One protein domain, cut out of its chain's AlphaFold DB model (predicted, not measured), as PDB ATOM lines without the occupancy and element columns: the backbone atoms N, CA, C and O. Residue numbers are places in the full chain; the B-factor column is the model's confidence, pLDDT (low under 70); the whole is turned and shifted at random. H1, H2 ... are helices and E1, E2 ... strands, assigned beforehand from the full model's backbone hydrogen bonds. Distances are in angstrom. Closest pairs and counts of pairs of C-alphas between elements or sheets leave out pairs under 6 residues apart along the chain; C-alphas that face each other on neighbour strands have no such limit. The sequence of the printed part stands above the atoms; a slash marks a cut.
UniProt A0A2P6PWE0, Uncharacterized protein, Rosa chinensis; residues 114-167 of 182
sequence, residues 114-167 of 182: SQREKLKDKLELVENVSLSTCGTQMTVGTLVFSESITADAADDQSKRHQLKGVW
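What this domain is: This is residues 114 to 167 of the 182 residues of an uncharacterized protein of Rosa chinensis (UniProt A0A2P6PWE0). With little regular structure, this is a narrow rod: strands E1 and E4 lie side by side in its middle, hairpin E2 and E3 makes one end, and the link from residues 145 to 160 folds back past E1 to the other end. Short helix H1 lies off to one side. The 54 printed residues run H1, E1, E2, E3, E4, mostly strand, with under half in named elements; E1 and E4 are parallel, E2 and E3 antiparallel. It is only just loose, close to compact, with a radius of gyration of the C-alphas of 12.4 A and spans of 42 by 16 by 13 A.

Where its parts are: H1, residues 119 to 122, begins at C-alpha (214.188, 211.027, 88.335). E1, residues 129 to 133, is 13.0 A long. E2 is residues 136 to 139 and E3 residues 142 to 144. E4, residues 161 to 165, is 12.6 A long and ends at (223.685, 212.377, 82.096).

How they stand to each other: N 130 and O 161 of E1 and E4 are 2.8 A apart. Residues 131 to 132 of E1 also pair with 148 to 149, antiparallel. E1 runs on into E2 at 65 degrees. In the hairpin, N 136 and O 144 are 2.9 A apart. H1 is apart from E4, and is too short for an O i to N i+4 pair; its one O i to N i+3 pair is within range.

The domain as a whole: The farthest C-alphas, Val 140 and Asp 155, are 42.6 A apart. The printed part has no cut. The link from E3 to E4 is long. Confidence is under 70 at residues 134, 138 to 139, 153 to 160 and 164 to 167.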
ATOM      1  N   SER A 114     214.572 217.400  88.186       77.81
ATOM      2  CA  SER A 114     214.949 216.057  88.630       77.81
ATOM      3  C   SER A 114     214.347 215.655  89.971       77.81
ATOM      4  O   SER A 114     213.895 214.521  90.122       77.81
ATOM      5  N   GLN A 115     214.306 216.585  90.926       80.19
ATOM      6  CA  GLN A 115     213.699 216.361  92.237       80.19
ATOM      7  C   GLN A 115     212.176 216.301  92.133       80.19
ATOM      8  O   GLN A 115     211.561 215.396  92.692       80.19
ATOM      9  N   ARG A 116     211.566 217.231  91.386       83.12
ATOM     10  CA  ARG A 116     210.109 217.278  91.180       83.12
ATOM     11  C   ARG A 116     209.580 216.008  90.517       83.12
ATOM     12  O   ARG A 116     208.562 215.480  90.944       83.12
ATOM     13  N   GLU A 117     210.302 215.505  89.523       82.94
ATOM     14  CA  GLU A 117     209.932 214.315  88.756       82.94
ATOM     15  C   GLU A 117     210.448 213.001  89.349       82.94
ATOM     16  O   GLU A 117     210.214 211.950  88.753       82.94
ATOM     17  N   LYS A 118     211.149 213.046  90.491       83.56
ATOM     18  CA  LYS A 118     211.758 211.876  91.144       83.56
ATOM     19  C   LYS A 118     212.575 211.020  90.174       83.56
ATOM     20  O   LYS A 118     212.422 209.806  90.072       83.56
ATOM     21  N   LEU A 119     213.456 211.672  89.423       78.25
ATOM     22  CA  LEU A 119     214.188 211.027  88.335       78.25
ATOM     23  C   LEU A 119     215.142 209.925  88.778       78.25
ATOM     24  O   LEU A 119     215.390 209.010  88.004       78.25
ATOM     25  N   LYS A 120     215.658 210.002  90.008       77.88
ATOM     26  CA  LYS A 120     216.471 208.931  90.592       77.88
ATOM     27  C   LYS A 120     215.677 207.621  90.646       77.88
ATOM     28  O   LYS A 120     216.183 206.602  90.189       77.88
ATOM     29  N   ASP A 121     214.427 207.702  91.099       82.56
ATOM     30  CA  ASP A 121     213.513 206.565  91.222       82.56
ATOM     31  C   ASP A 121     213.125 206.030  89.837       82.56
ATOM     32  O   ASP A 121     213.246 204.839  89.579       82.56
ATOM     33  N   LYS A 122     212.735 206.921  88.912       83.50
ATOM     34  CA  LYS A 122     212.335 206.552  87.537       83.50
ATOM     35  C   LYS A 122     213.459 205.921  86.711       83.50
ATOM     36  O   LYS A 122     213.189 205.195  85.766       83.50
ATOM     37  N   LEU A 123     214.711 206.259  87.012       79.12
ATOM     38  CA  LEU A 123     215.892 205.687  86.362       79.12
ATOM     39  C   LEU A 123     216.469 204.496  87.135       79.12
ATOM     40  O   LEU A 123     217.530 204.004  86.754       79.12
ATOM     41  N   GLU A 124     215.819 204.083  88.228       85.25
ATOM     42  CA  GLU A 124     216.255 202.985  89.094       85.25
ATOM     43  C   GLU A 124     217.720 203.142  89.546       85.25
ATOM     44  O   GLU A 124     218.490 202.184  89.644       85.25
ATOM     45  N   LEU A 125     218.144 204.387  89.800       81.00
ATOM     46  CA  LEU A 125     219.518 204.674  90.200       81.00
ATOM     47  C   LEU A 125     219.745 204.246  91.650       81.00
ATOM     48  O   LEU A 125     219.072 204.711  92.569       81.00
ATOM     49  N   VAL A 126     220.770 203.420  91.855       80.12
ATOM     50  CA  VAL A 126     221.216 202.988  93.185       80.12
ATOM     51  C   VAL A 126     221.624 204.170  94.078       80.12
ATOM     52  O   VAL A 126     222.093 205.211  93.611       80.12
ATOM     53  N   GLU A 127     221.465 204.012  95.394       79.12
ATOM     54  CA  GLU A 127     221.573 205.102  96.379       79.12
ATOM     55  C   GLU A 127     222.922 205.838  96.365       79.12
ATOM     56  O   GLU A 127     222.965 207.052  96.586       79.12
ATOM     57  N   ASN A 128     224.008 205.129  96.038       79.81
ATOM     58  CA  ASN A 128     225.384 205.630  96.008       79.81
ATOM     59  C   ASN A 128     225.779 206.337  94.697       79.81
ATOM     60  O   ASN A 128     226.958 206.658  94.497       79.81
ATOM     61  N   VAL A 129     224.822 206.591  93.801       78.69
ATOM     62  CA  VAL A 129     225.048 207.282  92.528       78.69
ATOM     63  C   VAL A 129     224.634 208.747  92.616       78.69
ATOM     64  O   VAL A 129     223.510 209.090  92.974       78.69
ATOM     65  N   SER A 130     225.564 209.624  92.242       79.19
ATOM     66  CA  SER A 130     225.285 211.028  91.937       79.19
ATOM     67  C   SER A 130     225.106 211.194  90.432       79.19
ATOM     68  O   SER A 130     225.881 210.637  89.656       79.19
ATOM     69  N   LEU A 131     224.139 212.004  90.014       77.62
ATOM     70  CA  LEU A 131     223.859 212.302  88.612       77.62
ATOM     71  C   LEU A 131     223.986 213.803  88.371       77.62
ATOM     72  O   LEU A 131     223.337 214.589  89.048       77.62
ATOM     73  N   SER A 132     224.767 214.221  87.382       75.38
ATOM     74  CA  SER A 132     224.708 215.593  86.868       75.38
ATOM     75  C   SER A 132     224.079 215.604  85.484       75.38
ATOM     76  O   SER A 132     224.478 214.807  84.637       75.38
ATOM     77  N   THR A 133     223.113 216.489  85.259       72.12
ATOM     78  CA  THR A 133     222.449 216.683  83.972       72.12
ATOM     79  C   THR A 133     222.933 217.960  83.297       72.12
ATOM     80  O   THR A 133     223.136 218.997  83.933       72.12
ATOM     81  N   CYS A 134     223.098 217.901  81.978       69.44
ATOM     82  CA  CYS A 134     223.192 219.109  81.167       69.44
ATOM     83  C   CYS A 134     221.788 219.678  80.948       69.44
ATOM     84  O   CYS A 134     220.862 218.932  80.623       69.44
ATOM     85  N   GLY A 135     221.643 220.993  81.101       71.69
ATOM     86  CA  GLY A 135     220.400 221.684  80.804       71.69
ATOM     87  C   GLY A 135     219.996 221.442  79.354       71.69
ATOM     88  O   GLY A 135     220.835 221.480  78.452       71.69
ATOM     89  N   THR A 136     218.716 221.163  79.138       70.75
ATOM     90  CA  THR A 136     218.176 220.786  77.833       70.75
ATOM     91  C   THR A 136     216.923 221.576  77.521       70.75
ATOM     92  O   THR A 136     216.169 221.970  78.407       70.75
ATOM     93  N   GLN A 137     216.659 221.747  76.234       70.06
ATOM     94  CA  GLN A 137     215.343 222.140  75.769       70.06
ATOM     95  C   GLN A 137     214.440 220.897  75.743       70.06
ATOM     96  O   GLN A 137     214.789 219.904  75.103       70.06
ATOM     97  N   MET A 138     213.312 220.924  76.456       66.75
ATOM     98  CA  MET A 138     212.329 219.828  76.445       66.75
ATOM     99  C   MET A 138     211.397 219.923  75.240       66.75
ATOM    100  O   MET A 138     211.157 218.936  74.555       66.75
ATOM    101  N   THR A 139     210.877 221.121  74.994       68.44
ATOM    102  CA  THR A 139     209.992 221.468  73.878       68.44
ATOM    103  C   THR A 139     210.307 222.895  73.431       68.44
ATOM    104  O   THR A 139     211.103 223.605  74.058       68.44
ATOM    105  N   VAL A 140     209.716 223.342  72.322       70.25
ATOM    106  CA  VAL A 140     209.845 224.741  71.889       70.25
ATOM    107  C   VAL A 140     209.424 225.664  73.042       70.25
ATOM    108  O   VAL A 140     208.370 225.468  73.640       70.25
ATOM    109  N   GLY A 141     210.289 226.612  73.410       74.56
ATOM    110  CA  GLY A 141     210.023 227.549  74.507       74.56
ATOM    111  C   GLY A 141     210.176 226.994  75.933       74.56
ATOM    112  O   GLY A 141     209.930 227.743  76.870       74.56
ATOM    113  N   THR A 142     210.581 225.731  76.138       80.94
ATOM    114  CA  THR A 142     210.734 225.144  77.487       80.94
ATOM    115  C   THR A 142     212.134 224.589  77.736       80.94
ATOM    116  O   THR A 142     212.593 223.692  77.025       80.94
ATOM    117  N   LEU A 143     212.787 225.071  78.794       81.31
ATOM    118  CA  LEU A 143     214.129 224.678  79.223       81.31
ATOM    119  C   LEU A 143     214.100 223.978  80.580       81.31
ATOM    120  O   LEU A 143     213.419 224.410  81.502       81.31
ATOM    121  N   VAL A 144     214.910 222.942  80.732       82.44
ATOM    122  CA  VAL A 144     215.285 222.390  82.036       82.44
ATOM    123  C   VAL A 144     216.727 222.779  82.285       82.44
ATOM    124  O   VAL A 144     217.584 222.603  81.416       82.44
ATOM    125  N   PHE A 145     216.996 223.355  83.448       85.81
ATOM    126  CA  PHE A 145     218.343 223.764  83.815       85.81
ATOM    127  C   PHE A 145     219.236 222.562  84.130       85.81
ATOM    128  O   PHE A 145     218.781 221.457  84.407       85.81
ATOM    129  N   SER A 146     220.544 222.792  84.063       82.25
ATOM    130  CA  SER A 146     221.562 221.814  84.429       82.25
ATOM    131  C   SER A 146     221.488 221.541  85.927       82.25
ATOM    132  O   SER A 146     221.649 222.455  86.745       82.25
ATOM    133  N   GLU A 147     221.298 220.288  86.304       81.69
ATOM    134  CA  GLU A 147     221.083 219.892  87.690       81.69
ATOM    135  C   GLU A 147     222.168 218.928  88.162       81.69
ATOM    136  O   GLU A 147     222.858 218.283  87.376       81.69
ATOM    137  N   SER A 148     222.344 218.859  89.477       79.25
ATOM    138  CA  SER A 148     223.203 217.869  90.115       79.25
ATOM    139  C   SER A 148     222.408 217.217  91.233       79.25
ATOM    140  O   SER A 148     222.070 217.867  92.218       79.25
ATOM    141  N   ILE A 149     222.107 215.938  91.061       77.19
ATOM    142  CA  ILE A 149     221.522 215.053  92.057       77.19
ATOM    143  C   ILE A 149     222.685 214.413  92.804       77.19
ATOM    144  O   ILE A 149     223.494 213.686  92.223       77.19
ATOM    145  N   THR A 150     222.807 214.712  94.087       77.06
ATOM    146  CA  THR A 150     223.802 214.078  94.949       77.06
ATOM    147  C   THR A 150     223.300 212.720  95.416       77.06
ATOM    148  O   THR A 150     222.121 212.573  95.731       77.06
ATOM    149  N   ALA A 151     224.204 211.745  95.475       73.44
ATOM    150  CA  ALA A 151     223.957 210.496  96.184       73.44
ATOM    151  C   ALA A 151     223.559 210.787  97.637       73.44
ATOM    152  O   ALA A 151     224.036 211.766  98.228       73.44
ATOM    153  N   ASP A 152     222.738 209.910  98.209       72.12
ATOM    154  CA  ASP A 152     222.451 209.959  99.639       72.12
ATOM    155  C   ASP A 152     223.748 209.691 100.409       72.12
ATOM    156  O   ASP A 152     224.730 209.187  99.847       72.12
ATOM    157  N   ALA A 153     223.806 210.112 101.673       61.72
ATOM    158  CA  ALA A 153     225.021 210.031 102.473       61.72
ATOM    159  C   ALA A 153     225.459 208.567 102.660       61.72
ATOM    160  O   ALA A 153     225.099 207.916 103.629       61.72
ATOM    161  N   ALA A 154     226.262 208.053 101.729       57.72
ATOM    162  CA  ALA A 154     226.993 206.816 101.927       57.72
ATOM    163  C   ALA A 154     228.051 207.068 103.006       57.72
ATOM    164  O   ALA A 154     228.801 208.048 102.892       57.72
ATOM    165  N   ASP A 155     228.125 206.171 103.993       57.28
ATOM    166  CA  ASP A 155     229.116 206.172 105.085       57.28
ATOM    167  C   ASP A 155     230.570 206.201 104.582       57.28
ATOM    168  O   ASP A 155     231.489 206.551 105.317       57.28
ATOM    169  N   ASP A 156     230.785 205.872 103.307       61.84
ATOM    170  CA  ASP A 156     232.096 205.790 102.685       61.84
ATOM    171  C   ASP A 156     232.131 206.591 101.372       61.84
ATOM    172  O   ASP A 156     231.509 206.225 100.367       61.84
ATOM    173  N   GLN A 157     232.869 207.709 101.363       61.56
ATOM    174  CA  GLN A 157     233.045 208.547 100.169       61.56
ATOM    175  C   GLN A 157     233.703 207.785  99.008       61.56
ATOM    176  O   GLN A 157     233.475 208.143  97.852       61.56
ATOM    177  N   SER A 158     234.473 206.727  99.293       60.31
ATOM    178  CA  SER A 158     235.183 205.939  98.278       60.31
ATOM    179  C   SER A 158     234.258 205.106  97.378       60.31
ATOM    180  O   SER A 158     234.669 204.687  96.298       60.31
ATOM    181  N   LYS A 159     232.992 204.910  97.779       61.00
ATOM    182  CA  LYS A 159     231.981 204.128  97.041       61.00
ATOM    183  C   LYS A 159     230.993 204.983  96.246       61.00
ATOM    184  O   LYS A 159     230.011 204.456  95.717       61.00
ATOM    185  N   ARG A 160     231.207 206.302  96.181       66.69
ATOM    186  CA  ARG A 160     230.332 207.212  95.431       66.69
ATOM    187  C   ARG A 160     230.676 207.167  93.950       66.69
ATOM    188  O   ARG A 160     231.793 207.487  93.553       66.69
ATOM    189  N   HIS A 161     229.691 206.831  93.128       72.56
ATOM    190  CA  HIS A 161     229.821 206.904  91.677       72.56
ATOM    191  C   HIS A 161     229.222 208.218  91.177       72.56
ATOM    192  O   HIS A 161     228.106 208.581  91.546       72.56
ATOM    193  N   GLN A 162     229.961 208.946  90.337       74.06
ATOM    194  CA  GLN A 162     229.464 210.161  89.695       74.06
ATOM    195  C   GLN A 162     229.182 209.888  88.219       74.06
ATOM    196  O   GLN A 162     230.099 209.673  87.428       74.06
ATOM    197  N   LEU A 163     227.907 209.935  87.851       74.00
ATOM    198  CA  LEU A 163     227.447 209.837  86.476       74.00
ATOM    199  C   LEU A 163     227.164 211.232  85.913       74.00
ATOM    200  O   LEU A 163     226.666 212.126  86.602       74.00
ATOM    201  N   LYS A 164     227.472 211.415  84.628       67.62
ATOM    202  CA  LYS A 164     227.063 212.587  83.849       67.62
ATOM    203  C   LYS A 164     226.017 212.140  82.835       67.62
ATOM    204  O   LYS A 164     226.339 211.409  81.904       67.62
ATOM    205  N   GLY A 165     224.777 212.564  83.037       59.47
ATOM    206  CA  GLY A 165     223.685 212.377  82.096       59.47
ATOM    207  C   GLY A 165     223.624 213.551  81.129       59.47
ATOM    208  O   GLY A 165     223.503 214.704  81.540       59.47
ATOM    209  N   VAL A 166     223.689 213.278  79.831       57.41
ATOM    210  CA  VAL A 166     223.379 214.292  78.820       57.41
ATOM    211  C   VAL A 166     221.942 214.072  78.393       57.41
ATOM    212  O   VAL A 166     221.613 213.034  77.822       57.41
ATOM    213  N   TRP A 167     221.086 215.052  78.665       57.62
ATOM    214  CA  TRP A 167     219.727 215.014  78.165       57.62
ATOM    215  C   TRP A 167     219.712 215.556  76.746       57.62
ATOM    216  O   TRP A 167     219.976 216.732  76.505       57.62
TER     217      TRP A 167